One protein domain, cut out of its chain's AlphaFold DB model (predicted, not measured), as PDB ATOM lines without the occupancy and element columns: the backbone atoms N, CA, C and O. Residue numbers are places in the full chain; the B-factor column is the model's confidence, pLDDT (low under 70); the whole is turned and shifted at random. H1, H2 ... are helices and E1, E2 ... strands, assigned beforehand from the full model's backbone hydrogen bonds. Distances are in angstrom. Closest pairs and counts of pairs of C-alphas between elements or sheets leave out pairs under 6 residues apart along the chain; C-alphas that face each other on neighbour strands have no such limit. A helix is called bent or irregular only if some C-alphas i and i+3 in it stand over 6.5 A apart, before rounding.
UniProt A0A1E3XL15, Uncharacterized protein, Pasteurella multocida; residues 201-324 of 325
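Overview. This is residues 201 to 324 of the 325 residues of an uncharacterized protein of Pasteurella multocida (UniProt A0A1E3XL15). One long, strongly twisted sheet folds back on itself at the bent strand E7 into a partly closed, barrel-like body, in which E3, E9 and E6 stand on one side and E8, E5 and E4 on the other. The sheet curls round the one short helix, H1, while E1 and E2 extend it at the far end of the long strands E3 and E9. The printed part has 124 residues with nine named strands and one named helix, in the order E1 E2 E3 E4 E5 H1 E6 E7 E8 E9. The sheet's order is E1 E2 E3 E9 E6 E7 E8 E5 E4, mixed, and the class is mostly strand. The whole is compact, with a radius of gyration of the C-alphas of 15.0 A and spans of 44 by 34 by 21 A.

Along the chain. Across the sheet, E1 is residues 201 to 203, beginning with C-alpha 201 at (35.201, 31.049, 141.100), and E2 is residues 220 to 223. E3, residues 228 to 239, is 32.5 A long, and E9, residues 313 to 323, is 32.8 A long and ends with C-alpha 323 at (32.301, 40.548, 128.504). E6 is residues 269 to 275, 19.8 A. E7, residues 278 to 290, is 31.4 A long and bends by 77 degrees at Glu 285, whose C-alpha is at (54.365, 43.749, 125.855). E8 is residues 295 to 300, E5 residues 247 to 251 and E4 residues 242 to 244. H1 is residues 256 to 261, 8.7 A.

Arrangement. It is a folded sheet, one sheet bent back into two leaves that face each other: E1 E2 E3 E9 E6 face E8 E5 E4, with E7 as the hinge. E3 and E9 are antiparallel at 164 degrees, with N 233 and O 318 2.9 A apart. E9 and E6 are antiparallel, with N 272 and O 315 at 2.8 A. E6, E7 and E8 form a meander, each strand the antiparallel neighbour of the one before; with E9, the antiparallel neighbour of E6, they make a Greek key. The pairing of E7 is staggered: residues 278 to 283 pair with E6, N 280 and O 273 at 2.8 A, and residues 284 to 290 with E8, N 297 and O 288 at 2.8 A. E8 and E5 are antiparallel, with N 298 and O 248 at 2.8 A. The hairpin of E4 and E5 has N 244 and O 247 at 2.9 A, and E4 is an edge strand. Between the leaves, the closest C-alphas of E3 and E5, those of Val 239 and Ile 250, are 6.6 A apart. At the other edge, E1 is parallel to E2, with N 203 and O 222 at 2.9 A, and E2 and E3 form a hairpin, with N 221 and O 230 at 2.8 A. H1 is on the sheet; its closest C-alpha pair with E3 is Gly 257 and Val 234, 5.8 A, and with E7 Lys 259 and Phe 289, 6.5 A. H1 and E9 are near each other, with 5 pairs of C-alphas within 10 A. In H1 every O i to N i+4 pair is within hydrogen-bond range.

Size, cuts and confidence. The C-alphas farthest apart, those of Asp 225 and Ser 292, are 45.9 A apart. The printed part has no cut. The links E1 to E2, 16 residues, and E8 to E9, 12 residues, are long. The mean pLDDT of the printed part is 87.5; residues 253 to 257 and 262 to 266 are under 70.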
ATOM      1  N   LEU A 201      35.275  30.165 139.950       94.38
ATOM      2  CA  LEU A 201      35.201  31.049 141.100       94.38
ATOM      3  C   LEU A 201      34.326  32.257 140.775       94.38
ATOM      4  O   LEU A 201      34.194  32.651 139.616       94.38
ATOM      5  N   PHE A 202      33.745  32.850 141.814       92.31
ATOM      6  CA  PHE A 202      32.970  34.079 141.708       92.31
ATOM      7  C   PHE A 202      33.645  35.177 142.518       92.31
ATOM      8  O   PHE A 202      33.990  34.964 143.685       92.31
ATOM      9  N   TYR A 203      33.809  36.344 141.900       91.75
ATOM     10  CA  TYR A 203      34.348  37.530 142.553       91.75
ATOM     11  C   TYR A 203      33.349  38.691 142.502       91.75
ATOM     12  O   TYR A 203      32.549  38.784 141.571       91.75
ATOM     13  N   ARG A 204      33.349  39.571 143.511       86.75
ATOM     14  CA  ARG A 204      32.284  40.588 143.652       86.75
ATOM     15  C   ARG A 204      32.426  41.787 142.722       86.75
ATOM     16  O   ARG A 204      31.434  42.441 142.412       86.75
ATOM     17  N   GLY A 205      33.632  42.035 142.229       80.94
ATOM     18  CA  GLY A 205      33.894  43.099 141.265       80.94
ATOM     19  C   GLY A 205      34.133  44.464 141.899       80.94
ATOM     20  O   GLY A 205      33.974  45.468 141.209       80.94
ATOM     21  N   VAL A 206      34.522  44.498 143.178       83.94
ATOM     22  CA  VAL A 206      35.163  45.664 143.794       83.94
ATOM     23  C   VAL A 206      36.607  45.749 143.285       83.94
ATOM     24  O   VAL A 206      37.220  44.737 142.932       83.94
ATOM     25  N   GLU A 207      37.161  46.957 143.203       80.38
ATOM     26  CA  GLU A 207      38.558  47.154 142.817       80.38
ATOM     27  C   GLU A 207      39.498  46.323 143.709       80.38
ATOM     28  O   GLU A 207      39.358  46.286 144.930       80.38
ATOM     29  N   GLY A 208      40.431  45.598 143.085       79.25
ATOM     30  CA  GLY A 208      41.377  44.732 143.794       79.25
ATOM     31  C   GLY A 208      40.807  43.405 144.314       79.25
ATOM     32  O   GLY A 208      41.563  42.625 144.888       79.25
ATOM     33  N   ASP A 209      39.521  43.092 144.096       84.19
ATOM     34  CA  ASP A 209      38.927  41.823 144.558       84.19
ATOM     35  C   ASP A 209      39.587  40.586 143.951       84.19
ATOM     36  O   ASP A 209      39.631  39.530 144.586       84.19
ATOM     37  N   ILE A 210      40.058  40.702 142.713       89.75
ATOM     38  CA  ILE A 210      40.689  39.617 141.977       89.75
ATOM     39  C   ILE A 210      42.043  40.061 141.450       89.75
ATOM     40  O   ILE A 210      42.180  41.108 140.820       89.75
ATOM     41  N   ASP A 211      43.032  39.206 141.665       91.56
ATOM     42  CA  ASP A 211      44.316  39.280 140.996       91.56
ATOM     43  C   ASP A 211      44.537  37.966 140.265       91.56
ATOM     44  O   ASP A 211      44.659  36.909 140.881       91.56
ATOM     45  N   MET A 212      44.591  38.031 138.939       93.19
ATOM     46  CA  MET A 212      44.784  36.840 138.117       93.19
ATOM     47  C   MET A 212      46.159  36.192 138.339       93.19
ATOM     48  O   MET A 212      46.334  35.031 137.982       93.19
ATOM     49  N   ALA A 213      47.111  36.872 138.993       92.31
ATOM     50  CA  ALA A 213      48.345  36.247 139.469       92.31
ATOM     51  C   ALA A 213      48.099  35.134 140.505       92.31
ATOM     52  O   ALA A 213      48.925  34.231 140.640       92.31
ATOM     53  N   GLU A 214      46.955  35.157 141.188       93.69
ATOM     54  CA  GLU A 214      46.562  34.189 142.219       93.69
ATOM     55  C   GLU A 214      45.526  33.185 141.720       93.69
ATOM     56  O   GLU A 214      44.939  32.457 142.511       93.69
ATOM     57  N   VAL A 215      45.295  33.125 140.408       94.81
ATOM     58  CA  VAL A 215      44.351  32.194 139.789       94.81
ATOM     59  C   VAL A 215      45.116  31.165 138.958       94.81
ATOM     60  O   VAL A 215      46.047  31.494 138.215       94.81
ATOM     61  N   GLY A 216      44.740  29.894 139.096       93.38
ATOM     62  CA  GLY A 216      45.294  28.791 138.321       93.38
ATOM     63  C   GLY A 216      44.911  28.854 136.843       93.38
ATOM     64  O   GLY A 216      43.940  29.505 136.456       93.38
ATOM     65  N   GLU A 217      45.679  28.162 136.006       92.69
ATOM     66  CA  GLU A 217      45.315  27.968 134.600       92.69
ATOM     67  C   GLU A 217      43.951  27.274 134.487       92.69
ATOM     68  O   GLU A 217      43.640  26.360 135.253       92.69
ATOM     69  N   GLY A 218      43.115  27.722 133.549       92.56
ATOM     70  CA  GLY A 218      41.826  27.096 133.253       92.56
ATOM     71  C   GLY A 218      40.699  27.368 134.260       92.56
ATOM     72  O   GLY A 218      39.554  27.006 133.990       92.56
ATOM     73  N   VAL A 219      40.968  28.026 135.394       95.50
ATOM     74  CA  VAL A 219      39.937  28.349 136.395       95.50
ATOM     75  C   VAL A 219      39.179  29.608 135.974       95.50
ATOM     76  O   VAL A 219      39.701  30.724 136.024       95.50
ATOM     77  N   ALA A 220      37.924  29.433 135.560       96.00
ATOM     78  CA  ALA A 220      37.076  30.541 135.135       96.00
ATOM     79  C   ALA A 220      36.603  31.368 136.341       96.00
ATOM     80  O   ALA A 220      35.961  30.851 137.253       96.00
ATOM     81  N   CYS A 221      36.885  32.666 136.329       95.88
ATOM     82  CA  CYS A 221      36.487  33.610 137.366       95.88
ATOM     83  C   CYS A 221      35.381  34.524 136.837       95.88
ATOM     84  O   CYS A 221      35.624  35.379 135.986       95.88
ATOM     85  N   TYR A 222      34.168  34.353 137.347       95.19
ATOM     86  CA  TYR A 222      33.007  35.147 136.965       95.19
ATOM     87  C   TYR A 222      32.825  36.314 137.925       95.19
ATOM     88  O   TYR A 222      32.870  36.139 139.146       95.19
ATOM     89  N   LYS A 223      32.566  37.504 137.383       93.62
ATOM     90  CA  LYS A 223      32.032  38.590 138.196       93.62
ATOM     91  C   LYS A 223      30.648  38.178 138.688       93.62
ATOM     92  O   LYS A 223      29.900  37.530 137.960       93.62
ATOM     93  N   GLN A 224      30.305  38.523 139.922       90.25
ATOM     94  CA  GLN A 224      29.068  38.071 140.562       90.25
ATOM     95  C   GLN A 224      27.804  38.508 139.803       90.25
ATOM     96  O   GLN A 224      26.822  37.773 139.790       90.25
ATOM     97  N   ASP A 225      27.840  39.669 139.145       91.12
ATOM     98  CA  ASP A 225      26.764  40.169 138.275       91.12
ATOM     99  C   ASP A 225      26.736  39.512 136.880       91.12
ATOM    100  O   ASP A 225      25.936  39.898 136.033       91.12
ATOM    101  N   LEU A 226      27.617  38.536 136.636       91.62
ATOM    102  CA  LEU A 226      27.802  37.819 135.376       91.62
ATOM    103  C   LEU A 226      28.104  38.717 134.170       91.62
ATOM    104  O   LEU A 226      27.978  38.255 133.044       91.62
ATOM    105  N   SER A 227      28.539  39.964 134.369       93.69
ATOM    106  CA  SER A 227      28.886  40.868 133.259       93.69
ATOM    107  C   SER A 227      30.256  40.564 132.641       93.69
ATOM    108  O   SER A 227      30.510  40.892 131.481       93.69
ATOM    109  N   GLU A 228      31.141  39.902 133.391       95.06
ATOM    110  CA  GLU A 228      32.517  39.622 132.987       95.06
ATOM    111  C   GLU A 228      32.970  38.224 133.430       95.06
ATOM    112  O   GLU A 228      32.656  37.761 134.529       95.06
ATOM    113  N   MET A 229      33.773  37.576 132.588       95.12
ATOM    114  CA  MET A 229      34.567  36.398 132.922       95.12
ATOM    115  C   MET A 229      36.050  36.681 132.670       95.12
ATOM    116  O   MET A 229      36.421  37.184 131.609       95.12
ATOM    117  N   LYS A 230      36.899  36.292 133.620       95.19
ATOM    118  CA  LYS A 230      38.355  36.234 133.475       95.19
ATOM    119  C   LYS A 230      38.835  34.792 133.558       95.19
ATOM    120  O   LYS A 230      38.300  34.003 134.331       95.19
ATOM    121  N   ILE A 231      39.854  34.448 132.784       95.06
ATOM    122  CA  ILE A 231      40.499  33.133 132.836       95.06
ATOM    123  C   ILE A 231      41.978  33.277 132.495       95.06
ATOM    124  O   ILE A 231      42.341  34.050 131.606       95.06
ATOM    125  N   ASN A 232      42.825  32.525 133.190       94.06
ATOM    126  CA  ASN A 232      44.203  32.340 132.757       94.06
ATOM    127  C   ASN A 232      44.237  31.209 131.736       94.06
ATOM    128  O   ASN A 232      43.951  30.061 132.074       94.06
ATOM    129  N   LEU A 233      44.549  31.557 130.490       91.62
ATOM    130  CA  LEU A 233      44.755  30.588 129.415       91.62
ATOM    131  C   LEU A 233      46.113  29.904 129.540       91.62
ATOM    132  O   LEU A 233      46.255  28.746 129.175       91.62
ATOM    133  N   VAL A 234      47.094  30.634 130.070       90.69
ATOM    134  CA  VAL A 234      48.439  30.136 130.348       90.69
ATOM    135  C   VAL A 234      48.816  30.561 131.757       90.69
ATOM    136  O   VAL A 234      48.666  31.737 132.101       90.69
ATOM    137  N   ARG A 235      49.331  29.626 132.555       91.62
ATOM    138  CA  ARG A 235      50.091  29.887 133.779       91.62
ATOM    139  C   ARG A 235      51.238  28.888 133.858       91.62
ATOM    140  O   ARG A 235      51.037  27.719 134.167       91.62
ATOM    141  N   VAL A 236      52.454  29.371 133.650       89.75
ATOM    142  CA  VAL A 236      53.625  28.500 133.534       89.75
ATOM    143  C   VAL A 236      54.807  29.056 134.308       89.75
ATOM    144  O   VAL A 236      55.163  30.223 134.155       89.75
ATOM    145  N   ALA A 237      55.416  28.201 135.129       89.56
ATOM    146  CA  ALA A 237      56.686  28.492 135.776       89.56
ATOM    147  C   ALA A 237      57.834  28.304 134.774       89.56
ATOM    148  O   ALA A 237      57.920  27.274 134.107       89.56
ATOM    149  N   LEU A 238      58.696  29.309 134.661       90.50
ATOM    150  CA  LEU A 238      59.841  29.350 133.754       90.50
ATOM    151  C   LEU A 238      61.086  29.776 134.532       90.50
ATOM    152  O   LEU A 238      60.982  30.400 135.587       90.50
ATOM    153  N   VAL A 239      62.262  29.479 133.987       91.38
ATOM    154  CA  VAL A 239      63.546  29.927 134.536       91.38
ATOM    155  C   VAL A 239      64.213  30.847 133.526       91.38
ATOM    156  O   VAL A 239      64.279  30.518 132.344       91.38
ATOM    157  N   ILE A 240      64.701  32.003 133.974       93.00
ATOM    158  CA  ILE A 240      65.359  32.973 133.093       93.00
ATOM    159  C   ILE A 240      66.725  32.436 132.655       93.00
ATOM    160  O   ILE A 240      67.628  32.306 133.478       93.00
ATOM    161  N   ASN A 241      66.927  32.193 131.357       94.62
ATOM    162  CA  ASN A 241      68.238  31.790 130.834       94.62
ATOM    163  C   ASN A 241      69.132  33.002 130.568       94.62
ATOM    164  O   ASN A 241      70.319  32.997 130.891       94.62
ATOM    165  N   LYS A 242      68.581  34.063 129.974       94.50
ATOM    166  CA  LYS A 242      69.362  35.248 129.601       94.50
ATOM    167  C   LYS A 242      68.508  36.508 129.605       94.50
ATOM    168  O   LYS A 242      67.337  36.465 129.247       94.50
ATOM    169  N   ILE A 243      69.129  37.631 129.953       95.31
ATOM    170  CA  ILE A 243      68.523  38.962 129.908       95.31
ATOM    171  C   ILE A 243      69.283  39.815 128.887       95.31
ATOM    172  O   ILE A 243      70.511  39.905 128.945       95.31
ATOM    173  N   VAL A 244      68.571  40.412 127.928       93.94
ATOM    174  CA  VAL A 244      69.140  41.312 126.910       93.94
ATOM    175  C   VAL A 244      68.250  42.542 126.773       93.94
ATOM    176  O   VAL A 244      67.163  42.466 126.204       93.94
ATOM    177  N   GLY A 245      68.707  43.689 127.280       93.19
ATOM    178  CA  GLY A 245      67.894  44.908 127.301       93.19
ATOM    179  C   GLY A 245      66.626  44.701 128.132       93.19
ATOM    180  O   GLY A 245      66.725  44.399 129.316       93.19
ATOM    181  N   ASN A 246      65.452  44.827 127.508       93.94
ATOM    182  CA  ASN A 246      64.145  44.560 128.118       93.94
ATOM    183  C   ASN A 246      63.576  43.163 127.792       93.94
ATOM    184  O   ASN A 246      62.382  42.916 127.974       93.94
ATOM    185  N   VAL A 247      64.405  42.251 127.277       94.25
ATOM    186  CA  VAL A 247      63.981  40.921 126.828       94.25
ATOM    187  C   VAL A 247      64.530  39.844 127.752       94.25
ATOM    188  O   VAL A 247      65.745  39.722 127.924       94.25
ATOM    189  N   LEU A 248      63.631  39.024 128.290       94.69
ATOM    190  CA  LEU A 248      63.970  37.768 128.949       94.69
ATOM    191  C   LEU A 248      63.937  36.645 127.913       94.69
ATOM    192  O   LEU A 248      62.977  36.513 127.153       94.69
ATOM    193  N   ILE A 249      64.983  35.833 127.882       93.12
ATOM    194  CA  ILE A 249      65.108  34.678 126.999       93.12
ATOM    195  C   ILE A 249      65.017  33.426 127.860       93.12
ATOM    196  O   ILE A 249      65.777  33.269 128.817       93.12
ATOM    197  N   ILE A 250      64.091  32.551 127.484       91.81
ATOM    198  CA  ILE A 250      63.839  31.252 128.097       91.81
ATOM    199  C   ILE A 250      64.156  30.177 127.057       91.81
ATOM    200  O   ILE A 250      63.640  30.227 125.939       91.81
ATOM    201  N   GLU A 251      64.997  29.212 127.401       86.94
ATOM    202  CA  GLU A 251      65.340  28.074 126.549       86.94
ATOM    203  C   GLU A 251      64.437  26.883 126.861       86.94
ATOM    204  O   GLU A 251      64.112  26.616 128.017       86.94
ATOM    205  N   GLY A 252      64.054  26.138 125.828       74.25
ATOM    206  CA  GLY A 252      63.294  24.903 125.988       74.25
ATOM    207  C   GLY A 252      62.115  24.782 125.033       74.25
ATOM    208  O   GLY A 252      61.819  25.660 124.220       74.25
ATOM    209  N   LEU A 253      61.444  23.633 125.112       60.22
ATOM    210  CA  LEU A 253      60.220  23.395 124.355       60.22
ATOM    211  C   LEU A 253      59.108  24.313 124.883       60.22
ATOM    212  O   LEU A 253      58.959  24.444 126.098       60.22
ATOM    213  N   PRO A 254      58.320  24.941 123.995       63.28
ATOM    214  CA  PRO A 254      57.220  25.779 124.424       63.28
ATOM    215  C   PRO A 254      56.180  24.891 125.100       63.28
ATOM    216  O   PRO A 254      55.845  23.818 124.592       63.28
ATOM    217  N   VAL A 255      55.617  25.362 126.208       63.53
ATOM    218  CA  VAL A 255      54.351  24.799 126.680       63.53
ATOM    219  C   VAL A 255      53.318  25.061 125.584       63.53
ATOM    220  O   VAL A 255      53.269  26.172 125.051       63.53
ATOM    221  N   SER A 256      52.546  24.041 125.198       63.50
ATOM    222  CA  SER A 256      51.590  24.106 124.078       63.50
ATOM    223  C   SER A 256      50.710  25.356 124.143       63.50
ATOM    224  O   SER A 256      50.597  26.065 123.146       63.50
ATOM    225  N   GLY A 257      50.237  25.712 125.342       65.50
ATOM    226  CA  GLY A 257      49.455  26.927 125.579       65.50
ATOM    227  C   GLY A 257      50.183  28.235 125.243       65.50
ATOM    228  O   GLY A 257      49.569  29.149 124.702       65.50
ATOM    229  N   ILE A 258      51.500  28.343 125.473       72.56
ATOM    230  CA  ILE A 258      52.266  29.529 125.045       72.56
ATOM    231  C   ILE A 258      52.244  29.611 123.518       72.56
ATOM    232  O   ILE A 258      51.875  30.637 122.955       72.56
ATOM    233  N   LYS A 259      52.606  28.521 122.834       70.62
ATOM    234  CA  LYS A 259      52.700  28.507 121.368       70.62
ATOM    235  C   LYS A 259      51.360  28.851 120.714       70.62
ATOM    236  O   LYS A 259      51.334  29.686 119.816       70.62
ATOM    237  N   GLU A 260      50.276  28.239 121.184       72.50
ATOM    238  CA  GLU A 260      48.920  28.443 120.660       72.50
ATOM    239  C   GLU A 260      48.444  29.891 120.810       72.50
ATOM    240  O   GLU A 260      47.759  30.398 119.931       72.50
ATOM    241  N   HIS A 261      48.840  30.590 121.877       74.62
ATOM    242  CA  HIS A 261      48.345  31.942 122.144       74.62
ATOM    243  C   HIS A 261      49.285  33.076 121.725       74.62
ATOM    244  O   HIS A 261      48.840  34.214 121.600       74.62
ATOM    245  N   THR A 262      50.560  32.789 121.453       67.25
ATOM    246  CA  THR A 262      51.522  33.803 120.973       67.25
ATOM    247  C   THR A 262      51.189  34.392 119.599       67.25
ATOM    248  O   THR A 262      51.698  35.460 119.276       67.25
ATOM    249  N   GLN A 263      50.340  33.738 118.795       60.19
ATOM    250  CA  GLN A 263      49.919  34.249 117.480       60.19
ATOM    251  C   GLN A 263      48.651  35.120 117.538       60.19
ATOM    252  O   GLN A 263      48.459  35.954 116.660       60.19
ATOM    253  N   ASP A 264      47.836  34.979 118.590       54.34
ATOM    254  CA  ASP A 264      46.479  35.547 118.659       54.34
ATOM    255  C   ASP A 264      46.308  36.637 119.736       54.34
ATOM    256  O   ASP A 264      45.239  37.239 119.858       54.34
ATOM    257  N   SER A 265      47.325  36.876 120.571       59.47
ATOM    258  CA  SER A 265      47.217  37.735 121.755       59.47
ATOM    259  C   SER A 265      48.462  38.609 121.945       59.47
ATOM    260  O   SER A 265      49.470  38.190 122.513       59.47
ATOM    261  N   GLU A 266      48.348  39.872 121.523       64.12
ATOM    262  CA  GLU A 266      49.292  40.951 121.867       64.12
ATOM    263  C   GLU A 266      48.999  41.574 123.246       64.12
ATOM    264  O   GLU A 266      49.731  42.433 123.719       64.12
ATOM    265  N   GLN A 267      47.909  41.173 123.910       77.88
ATOM    266  CA  GLN A 267      47.450  41.775 125.165       77.88
ATOM    267  C   GLN A 267      47.082  40.717 126.205       77.88
ATOM    268  O   GLN A 267      46.602  39.636 125.864       77.88
ATOM    269  N   GLY A 268      47.249  41.073 127.484       86.62
ATOM    270  CA  GLY A 268      46.878  40.235 128.631       86.62
ATOM    271  C   GLY A 268      48.023  39.414 129.223       86.62
ATOM    272  O   GLY A 268      47.811  38.713 130.216       86.62
ATOM    273  N   TRP A 269      49.227  39.509 128.651       92.56
ATOM    274  CA  TRP A 269      50.422  38.893 129.211       92.56
ATOM    275  C   TRP A 269      50.925  39.661 130.435       92.56
ATOM    276  O   TRP A 269      51.004  40.889 130.457       92.56
ATOM    277  N   SER A 270      51.303  38.916 131.465       94.75
ATOM    278  CA  SER A 270      52.007  39.445 132.628       94.75
ATOM    279  C   SER A 270      52.991  38.419 133.162       94.75
ATOM    280  O   SER A 270      52.832  37.216 132.949       94.75
ATOM    281  N   LEU A 271      54.017  38.905 133.844       94.75
ATOM    282  CA  LEU A 271      55.042  38.082 134.462       94.75
ATOM    283  C   LEU A 271      55.031  38.328 135.961       94.75
ATOM    284  O   LEU A 271      55.017  39.476 136.396       94.75
ATOM    285  N   ILE A 272      55.046  37.254 136.739       94.88
ATOM    286  CA  ILE A 272      55.158  37.300 138.192       94.88
ATOM    287  C   ILE A 272      56.541  36.794 138.585       94.88
ATOM    288  O   ILE A 272      56.999  35.783 138.052       94.88
ATOM    289  N   TYR A 273      57.204  37.482 139.505       92.94
ATOM    290  CA  TYR A 273      58.509  37.078 140.019       92.94
ATOM    291  C   TYR A 273      58.604  37.320 141.532       92.94
ATOM    292  O   TYR A 273      57.981  38.256 142.040       92.94
ATOM    293  N   PRO A 274      59.340  36.475 142.272       89.50
ATOM    294  CA  PRO A 274      59.557  36.667 143.698       89.50
ATOM    295  C   PRO A 274      60.711  37.648 143.966       89.50
ATOM    296  O   PRO A 274      61.766  37.557 143.345       89.50
ATOM    297  N   HIS A 275      60.541  38.549 144.934       86.75
ATOM    298  CA  HIS A 275      61.609  39.379 145.495       86.75
ATOM    299  C   HIS A 275      61.275  39.792 146.940       86.75
ATOM    300  O   HIS A 275      60.170  40.271 147.200       86.75
ATOM    301  N   ASN A 276      62.225  39.623 147.870       81.00
ATOM    302  CA  ASN A 276      62.083  39.919 149.310       81.00
ATOM    303  C   ASN A 276      60.786  39.361 149.931       81.00
ATOM    304  O   ASN A 276      59.994  40.107 150.505       81.00
ATOM    305  N   ASP A 277      60.538  38.058 149.764       73.94
ATOM    306  CA  ASP A 277      59.352  37.350 150.286       73.94
ATOM    307  C   ASP A 277      57.996  37.890 149.781       73.94
ATOM    308  O   ASP A 277      56.925  37.611 150.338       73.94
ATOM    309  N   GLN A 278      58.027  38.660 148.691       81.31
ATOM    310  CA  GLN A 278      56.859  39.191 148.003       81.31
ATOM    311  C   GLN A 278      56.869  38.790 146.533       81.31
ATOM    312  O   GLN A 278      57.916  38.591 145.922       81.31
ATOM    313  N   GLU A 279      55.679  38.673 145.957       89.06
ATOM    314  CA  GLU A 279      55.513  38.463 144.525       89.06
ATOM    315  C   GLU A 279      55.203  39.791 143.856       89.06
ATOM    316  O   GLU A 279      54.298  40.515 144.275       89.06
ATOM    317  N   HIS A 280      55.934  40.075 142.791       91.25
ATOM    318  CA  HIS A 280      55.820  41.294 142.010       91.25
ATOM    319  C   HIS A 280      55.306  40.958 140.621       91.25
ATOM    320  O   HIS A 280      55.596  39.891 140.081       91.25
ATOM    321  N   LYS A 281      54.543  41.878 140.033       92.94
ATOM    322  CA  LYS A 281      53.924  41.710 138.719       92.94
ATOM    323  C   LYS A 281      54.483  42.725 137.733       92.94
ATOM    324  O   LYS A 281      54.436  43.924 137.990       92.94
ATOM    325  N   LEU A 282      54.941  42.243 136.583       94.06
ATOM    326  CA  LEU A 282      55.370  43.050 135.445       94.06
ATOM    327  C   LEU A 282      54.388  42.912 134.290       94.06
ATOM    328  O   LEU A 282      53.885  41.824 133.994       94.06
ATOM    329  N   ALA A 283      54.154  44.032 133.612       92.56
ATOM    330  CA  ALA A 283      53.465  44.040 132.335       92.56
ATOM    331  C   ALA A 283      54.396  43.503 131.238       92.56
ATOM    332  O   ALA A 283      55.575  43.861 131.160       92.56
ATOM    333  N   VAL A 284      53.856  42.626 130.395       93.25
ATOM    334  CA  VAL A 284      54.568  42.029 129.263       93.25
ATOM    335  C   VAL A 284      53.949  42.581 127.988       93.25
ATOM    336  O   VAL A 284      52.741  42.485 127.793       93.25
ATOM    337  N   GLU A 285      54.783  43.165 127.132       89.88
ATOM    338  CA  GLU A 285      54.365  43.749 125.855       89.88
ATOM    339  C   GLU A 285      54.067  42.657 124.828       89.88
ATOM    340  O   GLU A 285      53.047  42.688 124.151       89.88
ATOM    341  N   ARG A 286      54.960  41.669 124.718       87.75
ATOM    342  CA  ARG A 286      54.787  40.539 123.802       87.75
ATOM    343  C   ARG A 286      55.565  39.317 124.261       87.75
ATOM    344  O   ARG A 286      56.627  39.424 124.880       87.75
ATOM    345  N   VAL A 287      55.072  38.151 123.868       89.62
ATOM    346  CA  VAL A 287      55.771  36.873 124.004       89.62
ATOM    347  C   VAL A 287      55.943  36.295 122.608       89.62
ATOM    348  O   VAL A 287      54.981  36.199 121.855       89.62
ATOM    349  N   ALA A 288      57.169  35.931 122.246       87.06
ATOM    350  CA  ALA A 288      57.484  35.357 120.946       87.06
ATOM    351  C   ALA A 288      58.173  34.008 121.126       87.06
ATOM    352  O   ALA A 288      59.199  33.915 121.801       87.06
ATOM    353  N   PHE A 289      57.637  32.968 120.494       84.00
ATOM    354  CA  PHE A 289      58.308  31.678 120.419       84.00
ATOM    355  C   PHE A 289      59.057  31.543 119.090       84.00
ATOM    356  O   PHE A 289      58.455  31.547 118.016       84.00
ATOM    357  N   LEU A 290      60.377  31.396 119.161       80.19
ATOM    358  CA  LEU A 290      61.241  31.211 118.000       80.19
ATOM    359  C   LEU A 290      61.590  29.736 117.860       80.19
ATOM    360  O   LEU A 290      62.510  29.222 118.498       80.19
ATOM    361  N   GLN A 291      60.845  29.050 116.993       76.44
ATOM    362  CA  GLN A 291      60.989  27.611 116.779       76.44
ATOM    363  C   GLN A 291      62.389  27.215 116.289       76.44
ATOM    364  O   GLN A 291      62.893  26.170 116.694       76.44
ATOM    365  N   SER A 292      63.026  28.051 115.462       78.19
ATOM    366  CA  SER A 292      64.401  27.846 114.986       78.19
ATOM    367  C   SER A 292      65.431  27.856 116.117       78.19
ATOM    368  O   SER A 292      66.427  27.144 116.041       78.19
ATOM    369  N   GLU A 293      65.181  28.636 117.170       78.31
ATOM    370  CA  GLU A 293      66.087  28.823 118.309       78.31
ATOM    371  C   GLU A 293      65.690  27.958 119.517       78.31
ATOM    372  O   GLU A 293      66.452  27.867 120.472       78.31
ATOM    373  N   LYS A 294      64.513  27.308 119.486       83.62
ATOM    374  CA  LYS A 294      63.889  26.640 120.647       83.62
ATOM    375  C   LYS A 294      63.874  27.548 121.884       83.62
ATOM    376  O   LYS A 294      64.220  27.132 122.990       83.62
ATOM    377  N   GLN A 295      63.500  28.805 121.664       87.25
ATOM    378  CA  GLN A 295      63.510  29.850 122.680       87.25
ATOM    379  C   GLN A 295      62.175  30.580 122.733       87.25
ATOM    380  O   GLN A 295      61.546  30.846 121.707       87.25
ATOM    381  N   THR A 296      61.784  30.960 123.944       89.12
ATOM    382  CA  THR A 296      60.712  31.922 124.196       89.12
ATOM    383  C   THR A 296      61.341  33.249 124.604       89.12
ATOM    384  O   THR A 296      62.128  33.304 125.548       89.12
ATOM    385  N   LYS A 297      61.000  34.325 123.894       91.19
ATOM    386  CA  LYS A 297      61.410  35.698 124.198       91.19
ATOM    387  C   LYS A 297      60.230  36.436 124.817       91.19
ATOM    388  O   LYS A 297      59.181  36.564 124.188       91.19
ATOM    389  N   ILE A 298      60.399  36.908 126.045       92.81
ATOM    390  CA  ILE A 298      59.403  37.677 126.795       92.81
ATOM    391  C   ILE A 298      59.879  39.127 126.814       92.81
ATOM    392  O   ILE A 298      60.925  39.438 127.382       92.81
ATOM    393  N   HIS A 299      59.129  40.010 126.165       93.50
ATOM    394  CA  HIS A 299      59.436  41.434 126.094       93.50
ATOM    395  C   HIS A 299      58.710  42.161 127.223       93.50
ATOM    396  O   HIS A 299      57.480  42.229 127.235       93.50
ATOM    397  N   ILE A 300      59.470  42.680 128.183       94.62
ATOM    398  CA  ILE A 300      58.929  43.431 129.316       94.62
ATOM    399  C   ILE A 300      58.595  44.851 128.871       94.62
ATOM    400  O   ILE A 300      59.385  45.499 128.178       94.62
ATOM    401  N   GLN A 301      57.428  45.340 129.290       92.25
ATOM    402  CA  GLN A 301      57.055  46.730 129.074       92.25
ATOM    403  C   GLN A 301      57.915  47.627 129.976       92.25
ATOM    404  O   GLN A 301      57.829  47.561 131.201       92.25
ATOM    405  N   GLY A 302      58.741  48.479 129.370       89.69
ATOM    406  CA  GLY A 302      59.664  49.351 130.096       89.69
ATOM    407  C   GLY A 302      61.004  48.682 130.407       89.69
ATOM    408  O   GLY A 302      61.563  47.972 129.572       89.69
ATOM    409  N   THR A 303      61.556  48.966 131.588       89.06
ATOM    410  CA  THR A 303      62.885  48.475 131.996       89.06
ATOM    411  C   THR A 303      62.741  47.237 132.869       89.06
ATOM    412  O   THR A 303      61.859  47.185 133.723       89.06
ATOM    413  N   ILE A 304      63.620  46.251 132.674       92.12
ATOM    414  CA  ILE A 304      63.694  45.093 133.568       92.12
ATOM    415  C   ILE A 304      64.194  45.565 134.940       92.12
ATOM    416  O   ILE A 304      65.249  46.204 135.000       92.12
ATOM    417  N   PRO A 305      63.463  45.269 136.029       92.50
ATOM    418  CA  PRO A 305      63.916  45.577 137.377       92.50
ATOM    419  C   PRO A 305      65.297  44.975 137.667       92.50
ATOM    420  O   PRO A 305      65.593  43.854 137.259       92.50
ATOM    421  N   SER A 306      66.144  45.719 138.378       90.25
ATOM    422  CA  SER A 306      67.533  45.324 138.679       90.25
ATOM    423  C   SER A 306      67.655  44.056 139.533       90.25
ATOM    424  O   SER A 306      68.706  43.416 139.587       90.25
ATOM    425  N   GLU A 307      66.576  43.724 140.227       89.81
ATOM    426  CA  GLU A 307      66.422  42.548 141.056       89.81
ATOM    427  C   GLU A 307      66.212  41.272 140.241       89.81
ATOM    428  O   GLU A 307      66.592  40.222 140.741       89.81
ATOM    429  N   LEU A 308      65.711  41.350 138.998       92.31
ATOM    430  CA  LEU A 308      65.547  40.181 138.132       92.31
ATOM    431  C   LEU A 308      66.882  39.720 137.543       92.31
ATOM    432  O   LEU A 308      67.614  40.498 136.922       92.31
ATOM    433  N   ARG A 309      67.188  38.428 137.685       92.50
ATOM    434  CA  ARG A 309      68.477  37.847 137.278       92.50
ATOM    435  C   ARG A 309      68.322  36.548 136.496       92.50
ATOM    436  O   ARG A 309      67.342  35.817 136.611       92.50
ATOM    437  N   THR A 310      69.344  36.226 135.704       93.50
ATOM    438  CA  THR A 310      69.490  34.887 135.117       93.50
ATOM    439  C   THR A 310      69.496  33.825 136.220       93.50
ATOM    440  O   THR A 310      70.165  33.986 137.237       93.50
ATOM    441  N   GLY A 311      68.778  32.727 135.986       91.06
ATOM    442  CA  GLY A 311      68.606  31.614 136.917       91.06
ATOM    443  C   GLY A 311      67.370  31.731 137.810       91.06
ATOM    444  O   GLY A 311      67.010  30.754 138.463       91.06
ATOM    445  N   GLU A 312      66.690  32.879 137.830       90.44
ATOM    446  CA  GLU A 312      65.507  33.061 138.670       90.44
ATOM    447  C   GLU A 312      64.256  32.419 138.072       90.44
ATOM    448  O   GLU A 312      64.049  32.401 136.854       90.44
ATOM    449  N   SER A 313      63.416  31.892 138.965       89.94
ATOM    450  CA  SER A 313      62.102  31.360 138.621       89.94
ATOM    451  C   SER A 313      61.071  32.476 138.535       89.94
ATOM    452  O   SER A 313      60.934  33.298 139.438       89.94
ATOM    453  N   ILE A 314      60.312  32.460 137.451       92.50
ATOM    454  CA  ILE A 314      59.238  33.400 137.144       92.50
ATOM    455  C   ILE A 314      57.981  32.618 136.774       92.50
ATOM    456  O   ILE A 314      58.055  31.451 136.390       92.50
ATOM    457  N   VAL A 315      56.820  33.261 136.827       93.19
ATOM    458  CA  VAL A 315      55.575  32.710 136.289       93.19
ATOM    459  C   VAL A 315      55.040  33.631 135.210       93.19
ATOM    460  O   VAL A 315      54.723  34.790 135.465       93.19
ATOM    461  N   LEU A 316      54.921  33.105 133.997       93.62
ATOM    462  CA  LEU A 316      54.295  33.800 132.881       93.62
ATOM    463  C   LEU A 316      52.802  33.468 132.852       93.62
ATOM    464  O   LEU A 316      52.410  32.301 132.955       93.62
ATOM    465  N   ILE A 317      51.976  34.501 132.708       93.88
ATOM    466  CA  ILE A 317      50.519  34.393 132.724       93.88
ATOM    467  C   ILE A 317      49.945  35.091 131.500       93.88
ATOM    468  O   ILE A 317      50.289  36.242 131.232       93.88
ATOM    469  N   LEU A 318      49.019  34.419 130.814       92.88
ATOM    470  CA  LEU A 318      48.129  35.043 129.841       92.88
ATOM    471  C   LEU A 318      46.699  35.041 130.373       92.88
ATOM    472  O   LEU A 318      46.062  33.989 130.471       92.88
ATOM    473  N   THR A 319      46.175  36.228 130.660       93.25
ATOM    474  CA  THR A 319      44.789  36.410 131.084       93.25
ATOM    475  C   THR A 319      43.918  36.841 129.909       93.25
ATOM    476  O   THR A 319      44.188  37.847 129.255       93.25
ATOM    477  N   LYS A 320      42.793  36.148 129.712       92.19
ATOM    478  CA  LYS A 320      41.714  36.588 128.824       92.19
ATOM    479  C   LYS A 320      40.539  37.101 129.642       92.19
ATOM    480  O   LYS A 320      40.071  36.428 130.559       92.19
ATOM    481  N   THR A 321      40.048  38.279 129.272       92.75
ATOM    482  CA  THR A 321      38.826  38.868 129.828       92.75
ATOM    483  C   THR A 321      37.749  38.871 128.751       92.75
ATOM    484  O   THR A 321      37.997  39.288 127.622       92.75
ATOM    485  N   LYS A 322      36.552  38.389 129.086       92.31
ATOM    486  CA  LYS A 322      35.395  38.339 128.195       92.31
ATOM    487  C   LYS A 322      34.213  39.043 128.856       92.31
ATOM    488  O   LYS A 322      33.807  38.655 129.948       92.31
ATOM    489  N   LYS A 323      33.629  40.025 128.163       92.69
ATOM    490  CA  LYS A 323      32.301  40.548 128.504       92.69
ATOM    491  C   LYS A 323      31.243  39.506 128.149       92.69
ATOM    492  O   LYS A 323      31.316  38.885 127.087       92.69
ATOM    493  N   LEU A 324      30.319  39.274 129.068       90.31
ATOM    494  CA  LEU A 324      29.243  38.289 128.926       90.31
ATOM    495  C   LEU A 324      27.876  38.937 128.668       90.31
ATOM    496  O   LEU A 324      26.955  38.228 128.269       90.31
TER     497      LEU A 324